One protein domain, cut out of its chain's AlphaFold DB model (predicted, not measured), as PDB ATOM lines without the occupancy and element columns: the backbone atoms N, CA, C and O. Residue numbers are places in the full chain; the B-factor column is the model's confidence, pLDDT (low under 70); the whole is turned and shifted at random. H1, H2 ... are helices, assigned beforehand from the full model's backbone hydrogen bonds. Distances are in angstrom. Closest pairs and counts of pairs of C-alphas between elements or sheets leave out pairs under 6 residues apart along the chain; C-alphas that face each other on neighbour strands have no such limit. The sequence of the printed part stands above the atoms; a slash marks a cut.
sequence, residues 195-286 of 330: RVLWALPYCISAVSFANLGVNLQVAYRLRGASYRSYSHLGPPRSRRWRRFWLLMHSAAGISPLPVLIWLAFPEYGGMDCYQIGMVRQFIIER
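What this domain is: This is residues 195 to 286 of the 330 residues of the protein "RNA-dependent RNA polymerase" of Cinnamomum micranthum f. kanehirae (UniProt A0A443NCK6). Look for an elongated row of short helices, with H5 in the middle, H2, H3 and H4 gathered at one side of it, H1 at that far end, and H6 and H7 at the other side. The assembly is loosely knit: each helix meets its neighbours through few C-alphas, and the longest helix, H7, comes near H6 but stays away from H5. The printed part has 92 residues with seven named helices, H1 to H7 in chain order, and no named strand; the class is all helix. The whole is compact, with a radius of gyration of the C-alphas of 13.0 A, and spans 43 by 25 by 22 A.

Where its parts are: Find C-alpha 195 at (125.259, 110.657, 119.484); H1 runs from there to residue 199. Read on to H2, residues 205 to 211, H3, residues 216 to 222, 10.0 A long, and the four-residue H4, residues 227 to 230. H5, residues 239 to 248, begins at C-alpha 239 at (128.185, 127.396, 138.636) and is 14.4 A long. H6 holds residues 259 to 264, and H7, residues 273 to 286, runs 20.3 A to C-alpha 286 at (105.235, 121.141, 137.282).

How they stand to each other: Start at H1, which is close to but not clearly touching H2; their closest C-alphas, of Ala 199 and Ser 205, are 6.2 A apart. H2 and H5 are close but not clearly touching, at Ala 206 and Met 248, with closest C-alphas 5.7 A apart; they run the same way at a shallow tilt of 27 degrees. H3 and H4 only just touch, with 3 pairs of C-alphas within 8 A, the closest those of Gln 217 and Tyr 230 at 6.2 A. H5 and H6 are close but not clearly touching, with the closest C-alphas, of Leu 246 and Trp 262, 7.6 A apart; they run opposite ways at a shallow tilt of 17 degrees. H6 and H7 are close but not clearly touching, the closest C-alphas, of Ile 261 and Val 279, being 7.9 A apart, at a steep tilt of 54 degrees, opposite ways. H5 and H7 are apart. In H1, H2, H3, H5, H6 and H7 every O i to N i+4 pair is within hydrogen-bond range; H4 is too short for such a pair, and its 1 O i to N i+3 pair is within range.

The domain as a whole: The two C-alphas farthest apart, of Arg 195 and Tyr 274, are 43.2 A apart. The printed part has no cut and no long link; the links H1 to H2, H2 to H3 and H3 to H4 are tight. The mean pLDDT of the printed part is 79.4, and this predicted model falls under 70 at residues 232 to 233 and 265 to 271.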
ATOM      1  N   ARG A 195     124.896 109.250 119.726       84.25
ATOM      2  CA  ARG A 195     125.259 110.657 119.484       84.25
ATOM      3  C   ARG A 195     124.437 111.623 120.334       84.25
ATOM      4  O   ARG A 195     124.992 112.587 120.851       84.25
ATOM      5  N   VAL A 196     123.140 111.355 120.496       83.94
ATOM      6  CA  VAL A 196     122.278 112.148 121.383       83.94
ATOM      7  C   VAL A 196     122.729 111.969 122.827       83.94
ATOM      8  O   VAL A 196     122.941 112.971 123.500       83.94
ATOM      9  N   LEU A 197     122.974 110.729 123.271       83.75
ATOM     10  CA  LEU A 197     123.471 110.439 124.624       83.75
ATOM     11  C   LEU A 197     124.799 111.151 124.928       83.75
ATOM     12  O   LEU A 197     124.950 111.753 125.988       83.75
ATOM     13  N   TRP A 198     125.731 111.158 123.975       85.00
ATOM     14  CA  TRP A 198     127.012 111.861 124.083       85.00
ATOM     15  C   TRP A 198     126.862 113.385 124.112       85.00
ATOM     16  O   TRP A 198     127.709 114.068 124.682       85.00
ATOM     17  N   ALA A 199     125.794 113.933 123.529       85.31
ATOM     18  CA  ALA A 199     125.514 115.365 123.555       85.31
ATOM     19  C   ALA A 199     124.871 115.833 124.878       85.31
ATOM     20  O   ALA A 199     124.955 117.017 125.214       85.31
ATOM     21  N   LEU A 200     124.263 114.925 125.655       83.38
ATOM     22  CA  LEU A 200     123.539 115.249 126.896       83.38
ATOM     23  C   LEU A 200     124.354 116.012 127.962       83.38
ATOM     24  O   LEU A 200     123.778 116.885 128.623       83.38
ATOM     25  N   PRO A 201     125.670 115.776 128.145       82.19
ATOM     26  CA  PRO A 201     126.467 116.502 129.135       82.19
ATOM     27  C   PRO A 201     126.665 117.996 128.831       82.19
ATOM     28  O   PRO A 201     126.978 118.780 129.743       82.19
ATOM     29  N   TYR A 202     126.507 118.400 127.569       83.62
ATOM     30  CA  TYR A 202     126.735 119.766 127.101       83.62
ATOM     31  C   TYR A 202     125.507 120.656 127.306       83.62
ATOM     32  O   TYR A 202     124.409 120.190 127.569       83.62
ATOM     33  N   CYS A 203     125.681 121.972 127.201       73.19
ATOM     34  CA  CYS A 203     124.598 122.934 127.442       73.19
ATOM     35  C   CYS A 203     123.511 122.943 126.350       73.19
ATOM     36  O   CYS A 203     122.408 123.413 126.599       73.19
ATOM     37  N   ILE A 204     123.806 122.406 125.163       76.62
ATOM     38  CA  ILE A 204     122.876 122.342 124.022       76.62
ATOM     39  C   ILE A 204     121.785 121.275 124.253       76.62
ATOM     40  O   ILE A 204     120.748 121.280 123.595       76.62
ATOM     41  N   SER A 205     121.969 120.391 125.239       79.81
ATOM     42  CA  SER A 205     121.079 119.257 125.497       79.81
ATOM     43  C   SER A 205     119.692 119.614 126.028       79.81
ATOM     44  O   SER A 205     118.848 118.728 126.091       79.81
ATOM     45  N   ALA A 206     119.416 120.878 126.375       77.25
ATOM     46  CA  ALA A 206     118.102 121.306 126.867       77.25
ATOM     47  C   ALA A 206     116.966 120.925 125.909       77.25
ATOM     48  O   ALA A 206     115.997 120.295 126.327       77.25
ATOM     49  N   VAL A 207     117.158 121.207 124.618       79.25
ATOM     50  CA  VAL A 207     116.203 120.859 123.558       79.25
ATOM     51  C   VAL A 207     116.078 119.341 123.416       79.25
ATOM     52  O   VAL A 207     114.988 118.808 123.236       79.25
ATOM     53  N   SER A 208     117.198 118.621 123.530       83.81
ATOM     54  CA  SER A 208     117.206 117.158 123.451       83.81
ATOM     55  C   SER A 208     116.428 116.527 124.605       83.81
ATOM     56  O   SER A 208     115.639 115.622 124.366       83.81
ATOM     57  N   PHE A 209     116.591 117.014 125.837       82.94
ATOM     58  CA  PHE A 209     115.838 116.517 126.990       82.94
ATOM     59  C   PHE A 209     114.341 116.815 126.892       82.94
ATOM     60  O   PHE A 209     113.541 115.941 127.224       82.94
ATOM     61  N   ALA A 210     113.971 118.008 126.412       79.94
ATOM     62  CA  ALA A 210     112.576 118.374 126.184       79.94
ATOM     63  C   ALA A 210     111.916 117.440 125.155       79.94
ATOM     64  O   ALA A 210     110.849 116.889 125.416       79.94
ATOM     65  N   ASN A 211     112.594 117.174 124.034       80.50
ATOM     66  CA  ASN A 211     112.096 116.267 122.995       80.50
ATOM     67  C   ASN A 211     112.005 114.805 123.453       80.50
ATOM     68  O   ASN A 211     111.142 114.073 122.978       80.50
ATOM     69  N   LEU A 212     112.886 114.376 124.360       80.56
ATOM     70  CA  LEU A 212     112.847 113.034 124.942       80.56
ATOM     71  C   LEU A 212     111.760 112.884 126.025       80.56
ATOM     72  O   LEU A 212     111.557 111.776 126.510       80.56
ATOM     73  N   GLY A 213     111.090 113.968 126.440       79.50
ATOM     74  CA  GLY A 213     110.069 113.921 127.493       79.50
ATOM     75  C   GLY A 213     110.624 113.508 128.860       79.50
ATOM     76  O   GLY A 213     109.931 112.882 129.658       79.50
ATOM     77  N   VAL A 214     111.897 113.806 129.122       81.50
ATOM     78  CA  VAL A 214     112.613 113.336 130.313       81.50
ATOM     79  C   VAL A 214     112.327 114.247 131.506       81.50
ATOM     80  O   VAL A 214     112.382 115.467 131.389       81.50
ATOM     81  N   ASN A 215     112.106 113.667 132.688       83.62
ATOM     82  CA  ASN A 215     111.951 114.436 133.925       83.62
ATOM     83  C   ASN A 215     113.246 115.164 134.311       83.62
ATOM     84  O   ASN A 215     114.349 114.644 134.122       83.62
ATOM     85  N   LEU A 216     113.122 116.320 134.975       82.06
ATOM     86  CA  LEU A 216     114.266 117.129 135.417       82.06
ATOM     87  C   LEU A 216     115.307 116.289 136.183       82.06
ATOM     88  O   LEU A 216     116.500 116.356 135.899       82.06
ATOM     89  N   GLN A 217     114.859 115.425 137.095       82.00
ATOM     90  CA  GLN A 217     115.735 114.550 137.885       82.00
ATOM     91  C   GLN A 217     116.539 113.563 137.024       82.00
ATOM     92  O   GLN A 217     117.715 113.304 137.288       82.00
ATOM     93  N   VAL A 218     115.919 113.001 135.987       83.88
ATOM     94  CA  VAL A 218     116.587 112.086 135.056       83.88
ATOM     95  C   VAL A 218     117.586 112.864 134.194       83.88
ATOM     96  O   VAL A 218     118.695 112.383 133.979       83.88
ATOM     97  N   ALA A 219     117.273 114.102 133.800       86.25
ATOM     98  CA  ALA A 219     118.204 114.966 133.074       86.25
ATOM     99  C   ALA A 219     119.466 115.299 133.898       86.25
ATOM    100  O   ALA A 219     120.585 115.242 133.380       86.25
ATOM    101  N   TYR A 220     119.319 115.563 135.203       86.12
ATOM    102  CA  TYR A 220     120.458 115.708 136.120       86.12
ATOM    103  C   TYR A 220     121.303 114.427 136.188       86.12
ATOM    104  O   TYR A 220     122.530 114.505 136.089       86.12
ATOM    105  N   ARG A 221     120.670 113.250 136.292       85.25
ATOM    106  CA  ARG A 221     121.373 111.954 136.306       85.25
ATOM    107  C   ARG A 221     122.133 111.688 135.006       85.25
ATOM    108  O   ARG A 221     123.312 111.357 135.063       85.25
ATOM    109  N   LEU A 222     121.509 111.925 133.853       86.06
ATOM    110  CA  LEU A 222     122.132 111.747 132.535       86.06
ATOM    111  C   LEU A 222     123.326 112.689 132.313       86.06
ATOM    112  O   LEU A 222     124.264 112.347 131.599       86.06
ATOM    113  N   ARG A 223     123.342 113.854 132.974       85.12
ATOM    114  CA  ARG A 223     124.485 114.781 132.982       85.12
ATOM    115  C   ARG A 223     125.572 114.428 134.021       85.12
ATOM    116  O   ARG A 223     126.600 115.114 134.085       85.12
ATOM    117  N   GLY A 224     125.362 113.396 134.839       85.94
ATOM    118  CA  GLY A 224     126.293 112.947 135.882       85.94
ATOM    119  C   GLY A 224     126.195 113.730 137.196       85.94
ATOM    120  O   GLY A 224     127.206 113.961 137.859       85.94
ATOM    121  N   ALA A 225     125.006 114.214 137.559       85.88
ATOM    122  CA  ALA A 225     124.777 114.855 138.851       85.88
ATOM    123  C   ALA A 225     124.784 113.842 139.995       85.88
ATOM    124  O   ALA A 225     124.169 112.782 139.903       85.88
ATOM    125  N   SER A 226     125.410 114.211 141.112       84.88
ATOM    126  CA  SER A 226     125.253 113.478 142.367       84.88
ATOM    127  C   SER A 226     123.883 113.740 142.998       84.88
ATOM    128  O   SER A 226     123.260 114.775 142.742       84.88
ATOM    129  N   TYR A 227     123.465 112.843 143.896       81.25
ATOM    130  CA  TYR A 227     122.226 112.947 144.678       81.25
ATOM    131  C   TYR A 227     122.028 114.323 145.328       81.25
ATOM    132  O   TYR A 227     120.959 114.917 145.224       81.25
ATOM    133  N   ARG A 228     123.103 114.899 145.878       78.12
ATOM    134  CA  ARG A 228     123.099 116.235 146.494       78.12
ATOM    135  C   ARG A 228     122.715 117.366 145.532       78.12
ATOM    136  O   ARG A 228     122.233 118.404 145.965       78.12
ATOM    137  N   SER A 229     122.994 117.216 144.239       73.56
ATOM    138  CA  SER A 229     122.791 118.292 143.263       73.56
ATOM    139  C   SER A 229     121.346 118.380 142.769       73.56
ATOM    140  O   SER A 229     120.916 119.476 142.424       73.56
ATOM    141  N   TYR A 230     120.610 117.262 142.733       74.12
ATOM    142  CA  TYR A 230     119.225 117.229 142.246       74.12
ATOM    143  C   TYR A 230     118.179 117.155 143.372       74.12
ATOM    144  O   TYR A 230     117.002 117.378 143.113       74.12
ATOM    145  N   SER A 231     118.581 116.889 144.623       71.69
ATOM    146  CA  SER A 231     117.691 116.917 145.797       71.69
ATOM    147  C   SER A 231     117.186 118.323 146.158       71.69
ATOM    148  O   SER A 231     116.326 118.475 147.019       71.69
ATOM    149  N   HIS A 232     117.735 119.368 145.533       69.50
ATOM    150  CA  HIS A 232     117.331 120.752 145.746       69.50
ATOM    151  C   HIS A 232     116.379 121.222 144.637       69.50
ATOM    152  O   HIS A 232     116.726 121.190 143.462       69.50
ATOM    153  N   LEU A 233     115.204 121.724 145.033       63.91
ATOM    154  CA  LEU A 233     114.219 122.349 144.133       63.91
ATOM    155  C   LEU A 233     114.657 123.733 143.614       63.91
ATOM    156  O   LEU A 233     114.167 124.195 142.589       63.91
ATOM    157  N   GLY A 234     115.573 124.401 144.322       71.31
ATOM    158  CA  GLY A 234     116.078 125.730 143.968       71.31
ATOM    159  C   GLY A 234     117.331 125.712 143.082       71.31
ATOM    160  O   GLY A 234     117.913 124.651 142.836       71.31
ATOM    161  N   PRO A 235     117.802 126.894 142.642       74.94
ATOM    162  CA  PRO A 235     119.006 126.998 141.835       74.94
ATOM    163  C   PRO A 235     120.217 126.440 142.608       74.94
ATOM    164  O   PRO A 235     120.508 126.872 143.729       74.94
ATOM    165  N   PRO A 236     120.967 125.492 142.027       80.31
ATOM    166  CA  PRO A 236     122.092 124.872 142.712       80.31
ATOM    167  C   PRO A 236     123.246 125.864 142.934       80.31
ATOM    168  O   PRO A 236     123.451 126.833 142.190       80.31
ATOM    169  N   ARG A 237     124.040 125.608 143.984       78.94
ATOM    170  CA  ARG A 237     125.172 126.472 144.369       78.94
ATOM    171  C   ARG A 237     126.316 126.449 143.356       78.94
ATOM    172  O   ARG A 237     126.955 127.474 143.145       78.94
ATOM    173  N   SER A 238     126.584 125.307 142.717       84.75
ATOM    174  CA  SER A 238     127.696 125.208 141.766       84.75
ATOM    175  C   SER A 238     127.375 125.932 140.455       84.75
ATOM    176  O   SER A 238     126.281 125.801 139.904       84.75
ATOM    177  N   ARG A 239     128.354 126.661 139.904       84.25
ATOM    178  CA  ARG A 239     128.185 127.396 138.636       84.25
ATOM    179  C   ARG A 239     127.773 126.473 137.482       84.25
ATOM    180  O   ARG A 239     126.900 126.830 136.695       84.25
ATOM    181  N   ARG A 240     128.356 125.267 137.412       84.50
ATOM    182  CA  ARG A 240     128.026 124.240 136.405       84.50
ATOM    183  C   ARG A 240     126.547 123.850 136.455       84.50
ATOM    184  O   ARG A 240     125.876 123.888 135.426       84.50
ATOM    185  N   TRP A 241     126.043 123.488 137.637       85.38
ATOM    186  CA  TRP A 241     124.657 123.043 137.787       85.38
ATOM    187  C   TRP A 241     123.671 124.202 137.715       85.38
ATOM    188  O   TRP A 241     122.546 123.999 137.273       85.38
ATOM    189  N   ARG A 242     124.088 125.420 138.077       85.12
ATOM    190  CA  ARG A 242     123.243 126.613 137.969       85.12
ATOM    191  C   ARG A 242     122.943 126.943 136.511       85.12
ATOM    192  O   ARG A 242     121.792 127.166 136.162       85.12
ATOM    193  N   ARG A 243     123.960 126.874 135.644       85.62
ATOM    194  CA  ARG A 243     123.779 126.999 134.188       85.62
ATOM    195  C   ARG A 243     122.834 125.929 133.649       85.62
ATOM    196  O   ARG A 243     121.970 126.236 132.843       85.62
ATOM    197  N   PHE A 244     122.983 124.684 134.109       86.19
ATOM    198  CA  PHE A 244     122.074 123.608 133.712       86.19
ATOM    199  C   PHE A 244     120.631 123.881 134.121       86.19
ATOM    200  O   PHE A 244     119.734 123.752 133.302       86.19
ATOM    201  N   TRP A 245     120.428 124.286 135.372       85.56
ATOM    202  CA  TRP A 245     119.114 124.588 135.918       85.56
ATOM    203  C   TRP A 245     118.413 125.679 135.101       85.56
ATOM    204  O   TRP A 245     117.270 125.492 134.693       85.56
ATOM    205  N   LEU A 246     119.130 126.762 134.774       85.44
ATOM    206  CA  LEU A 246     118.620 127.841 133.920       85.44
ATOM    207  C   LEU A 246     118.257 127.342 132.516       85.44
ATOM    208  O   LEU A 246     117.229 127.734 131.977       85.44
ATOM    209  N   LEU A 247     119.064 126.449 131.936       87.00
ATOM    210  CA  LEU A 247     118.787 125.850 130.627       87.00
ATOM    211  C   LEU A 247     117.532 124.968 130.644       87.00
ATOM    212  O   LEU A 247     116.727 125.049 129.721       87.00
ATOM    213  N   MET A 248     117.334 124.161 131.690       86.31
ATOM    214  CA  MET A 248     116.148 123.299 131.806       86.31
ATOM    215  C   MET A 248     114.850 124.095 131.983       86.31
ATOM    216  O   MET A 248     113.796 123.614 131.578       86.31
ATOM    217  N   HIS A 249     114.939 125.306 132.541       85.88
ATOM    218  CA  HIS A 249     113.807 126.219 132.719       85.88
ATOM    219  C   HIS A 249     113.688 127.285 131.623       85.88
ATOM    220  O   HIS A 249     112.810 128.147 131.690       85.88
ATOM    221  N   SER A 250     114.569 127.245 130.620       86.44
ATOM    222  CA  SER A 250     114.453 128.100 129.439       86.44
ATOM    223  C   SER A 250     113.228 127.710 128.607       86.44
ATOM    224  O   SER A 250     112.685 126.618 128.766       86.44
ATOM    225  N   ALA A 251     112.824 128.573 127.673       83.94
ATOM    226  CA  ALA A 251     111.673 128.330 126.799       83.94
ATOM    227  C   ALA A 251     111.750 127.007 126.006       83.94
ATOM    228  O   ALA A 251     110.718 126.449 125.655       83.94
ATOM    229  N   ALA A 252     112.960 126.501 125.744       82.25
ATOM    230  CA  ALA A 252     113.196 125.251 125.020       82.25
ATOM    231  C   ALA A 252     113.599 124.074 125.934       82.25
ATOM    232  O   ALA A 252     114.046 123.035 125.447       82.25
ATOM    233  N   GLY A 253     113.525 124.261 127.254       83.50
ATOM    234  CA  GLY A 253     113.850 123.250 128.252       83.50
ATOM    235  C   GLY A 253     112.658 122.369 128.635       83.50
ATOM    236  O   GLY A 253     111.574 122.462 128.068       83.50
ATOM    237  N   ILE A 254     112.876 121.504 129.626       83.75
ATOM    238  CA  ILE A 254     111.889 120.535 130.133       83.75
ATOM    239  C   ILE A 254     110.715 121.246 130.823       83.75
ATOM    240  O   ILE A 254     109.563 120.849 130.671       83.75
ATOM    241  N   SER A 255     111.010 122.291 131.599       82.38
ATOM    242  CA  SER A 255     110.047 122.987 132.455       82.38
ATOM    243  C   SER A 255     110.146 124.501 132.252       82.38
ATOM    244  O   SER A 255     110.660 125.204 133.128       82.38
ATOM    245  N   PRO A 256     109.687 125.021 131.097       84.81
ATOM    246  CA  PRO A 256     109.850 126.424 130.746       84.81
ATOM    247  C   PRO A 256     109.141 127.333 131.754       84.81
ATOM    248  O   PRO A 256     107.954 127.159 132.060       84.81
ATOM    249  N   LEU A 257     109.878 128.317 132.264       83.00
ATOM    250  CA  LEU A 257     109.335 129.402 133.076       83.00
ATOM    251  C   LEU A 257     108.889 130.564 132.177       83.00
ATOM    252  O   LEU A 257     109.455 130.754 131.096       83.00
ATOM    253  N   PRO A 258     107.910 131.379 132.614       83.50
ATOM    254  CA  PRO A 258     107.609 132.642 131.951       83.50
ATOM    255  C   PRO A 258     108.881 133.482 131.793       83.50
ATOM    256  O   PRO A 258     109.676 133.570 132.726       83.50
ATOM    257  N   VAL A 259     109.082 134.107 130.629       81.00
ATOM    258  CA  VAL A 259     110.354 134.774 130.273       81.00
ATOM    259  C   VAL A 259     110.777 135.813 131.313       81.00
ATOM    260  O   VAL A 259     111.935 135.835 131.717       81.00
ATOM    261  N   LEU A 260     109.831 136.622 131.800       76.88
ATOM    262  CA  LEU A 260     110.083 137.616 132.850       76.88
ATOM    263  C   LEU A 260     110.579 136.969 134.148       76.88
ATOM    264  O   LEU A 260     111.500 137.474 134.782       76.88
ATOM    265  N   ILE A 261     110.004 135.820 134.510       77.88
ATOM    266  CA  ILE A 261     110.415 135.065 135.691       77.88
ATOM    267  C   ILE A 261     111.805 134.462 135.476       77.88
ATOM    268  O   ILE A 261     112.662 134.556 136.348       77.88
ATOM    269  N   TRP A 262     112.044 133.880 134.303       80.06
ATOM    270  CA  TRP A 262     113.316 133.263 133.941       80.06
ATOM    271  C   TRP A 262     114.487 134.261 133.945       80.06
ATOM    272  O   TRP A 262     115.559 133.920 134.441       80.06
ATOM    273  N   LEU A 263     114.272 135.492 133.462       77.81
ATOM    274  CA  LEU A 263     115.279 136.563 133.451       77.81
ATOM    275  C   LEU A 263     115.653 137.069 134.854       77.81
ATOM    276  O   LEU A 263     116.777 137.522 135.048       77.81
ATOM    277  N   ALA A 264     114.742 136.983 135.827       75.81
ATOM    278  CA  ALA A 264     115.001 137.420 137.202       75.81
ATOM    279  C   ALA A 264     115.859 136.423 138.010       75.81
ATOM    280  O   ALA A 264     116.401 136.759 139.067       75.81
ATOM    281  N   PHE A 265     116.009 135.183 137.534       69.12
ATOM    282  CA  PHE A 265     116.910 134.198 138.131       69.12
ATOM    283  C   PHE A 265     118.351 134.383 137.630       69.12
ATOM    284  O   PHE A 265     118.557 134.689 136.459       69.12
ATOM    285  N   PRO A 266     119.386 134.104 138.449       59.66
ATOM    286  CA  PRO A 266     119.369 133.473 139.776       59.66
ATOM    287  C   PRO A 266     119.433 134.449 140.963       59.66
ATOM    288  O   PRO A 266     119.503 133.995 142.103       59.66
ATOM    289  N   GLU A 267     119.485 135.754 140.709       66.31
ATOM    290  CA  GLU A 267     119.733 136.781 141.733       66.31
ATOM    291  C   GLU A 267     118.439 137.306 142.374       66.31
ATOM    292  O   GLU A 267     118.505 138.078 143.324       66.31
ATOM    293  N   TYR A 268     117.272 136.841 141.898       65.75
ATOM    294  CA  TYR A 268     115.932 137.263 142.332       65.75
ATOM    295  C   TYR A 268     115.710 138.778 142.227       65.75
ATOM    296  O   TYR A 268     114.801 139.322 142.854       65.75
ATOM    297  N   GLY A 269     116.550 139.467 141.448       59.38
ATOM    298  CA  GLY A 269     116.552 140.917 141.343       59.38
ATOM    299  C   GLY A 269     115.201 141.404 140.838       59.38
ATOM    300  O   GLY A 269     114.847 141.164 139.688       59.38
ATOM    301  N   GLY A 270     114.445 142.063 141.716       64.50
ATOM    302  CA  GLY A 270     113.136 142.631 141.396       64.50
ATOM    303  C   GLY A 270     111.920 141.761 141.726       64.50
ATOM    304  O   GLY A 270     110.819 142.166 141.370       64.50
ATOM    305  N   MET A 271     112.073 140.612 142.401       68.44
ATOM    306  CA  MET A 271     110.931 139.826 142.895       68.44
ATOM    307  C   MET A 271     110.712 139.995 144.397       68.44
ATOM    308  O   MET A 271     111.633 139.807 145.191       68.44
ATOM    309  N   ASP A 272     109.469 140.274 144.786       75.06
ATOM    310  CA  ASP A 272     109.050 140.269 146.189       75.06
ATOM    311  C   ASP A 272     108.978 138.830 146.748       75.06
ATOM    312  O   ASP A 272     108.803 137.854 146.012       75.06
ATOM    313  N   CYS A 273     109.077 138.680 148.069       75.12
ATOM    314  CA  CYS A 273     109.030 137.403 148.781       75.12
ATOM    315  C   CYS A 273     107.783 136.564 148.438       75.12
ATOM    316  O   CYS A 273     107.890 135.346 148.261       75.12
ATOM    317  N   TYR A 274     106.628 137.207 148.243       76.81
ATOM    318  CA  TYR A 274     105.400 136.552 147.786       76.81
ATOM    319  C   TYR A 274     105.524 136.019 146.355       76.81
ATOM    320  O   TYR A 274     105.121 134.890 146.073       76.81
ATOM    321  N   GLN A 275     106.138 136.789 145.453       73.38
ATOM    322  CA  GLN A 275     106.364 136.381 144.063       73.38
ATOM    323  C   GLN A 275     107.327 135.192 143.984       73.38
ATOM    324  O   GLN A 275     107.082 134.252 143.229       73.38
ATOM    325  N   ILE A 276     108.366 135.178 144.822       73.62
ATOM    326  CA  ILE A 276     109.274 134.032 144.960       73.62
ATOM    327  C   ILE A 276     108.507 132.789 145.438       73.62
ATOM    328  O   ILE A 276     108.714 131.695 144.904       73.62
ATOM    329  N   GLY A 277     107.602 132.947 146.411       75.69
ATOM    330  CA  GLY A 277     106.722 131.880 146.892       75.69
ATOM    331  C   GLY A 277     105.850 131.288 145.782       75.69
ATOM    332  O   GLY A 277     105.863 130.072 145.580       75.69
ATOM    333  N   MET A 278     105.179 132.142 145.002       79.44
ATOM    334  CA  MET A 278     104.354 131.717 143.863       79.44
ATOM    335  C   MET A 278     105.164 130.956 142.809       79.44
ATOM    336  O   MET A 278     104.745 129.896 142.350       79.44
ATOM    337  N   VAL A 279     106.351 131.453 142.444       76.12
ATOM    338  CA  VAL A 279     107.216 130.781 141.460       76.12
ATOM    339  C   VAL A 279     107.685 129.423 141.979       76.12
ATOM    340  O   VAL A 279     107.724 128.450 141.226       76.12
ATOM    341  N   ARG A 280     108.018 129.322 143.268       75.88
ATOM    342  CA  ARG A 280     108.410 128.050 143.878       75.88
ATOM    343  C   ARG A 280     107.264 127.041 143.849       75.88
ATOM    344  O   ARG A 280     107.506 125.889 143.501       75.88
ATOM    345  N   GLN A 281     106.050 127.468 144.183       79.44
ATOM    346  CA  GLN A 281     104.863 126.620 144.116       79.44
ATOM    347  C   GLN A 281     104.581 126.162 142.678       79.44
ATOM    348  O   GLN A 281     104.417 124.970 142.440       79.44
ATOM    349  N   PHE A 282     104.683 127.067 141.706       80.44
ATOM    350  CA  PHE A 282     104.543 126.753 140.284       80.44
ATOM    351  C   PHE A 282     105.563 125.715 139.780       80.44
ATOM    352  O   PHE A 282     105.227 124.818 139.006       80.44
ATOM    353  N   ILE A 283     106.826 125.816 140.214       76.06
ATOM    354  CA  ILE A 283     107.858 124.823 139.881       76.06
ATOM    355  C   ILE A 283     107.521 123.473 140.516       76.06
ATOM    356  O   ILE A 283     107.663 122.450 139.850       76.06
ATOM    357  N   ILE A 284     107.072 123.457 141.776       77.75
ATOM    358  CA  ILE A 284     106.674 122.223 142.466       77.75
ATOM    359  C   ILE A 284     105.549 121.537 141.693       77.75
ATOM    360  O   ILE A 284     105.714 120.380 141.327       77.75
ATOM    361  N   GLU A 285     104.481 122.255 141.351       77.75
ATOM    362  CA  GLU A 285     103.338 121.715 140.602       77.75
ATOM    363  C   GLU A 285     103.742 121.098 139.254       77.75
ATOM    364  O   GLU A 285     103.161 120.105 138.821       77.75
ATOM    365  N   ARG A 286     104.762 121.650 138.582       72.88
ATOM    366  CA  ARG A 286     105.235 121.141 137.282       72.88
ATOM    367  C   ARG A 286     106.276 120.034 137.358       72.88
ATOM    368  O   ARG A 286     106.368 119.238 136.426       72.88
TER     369      ARG A 286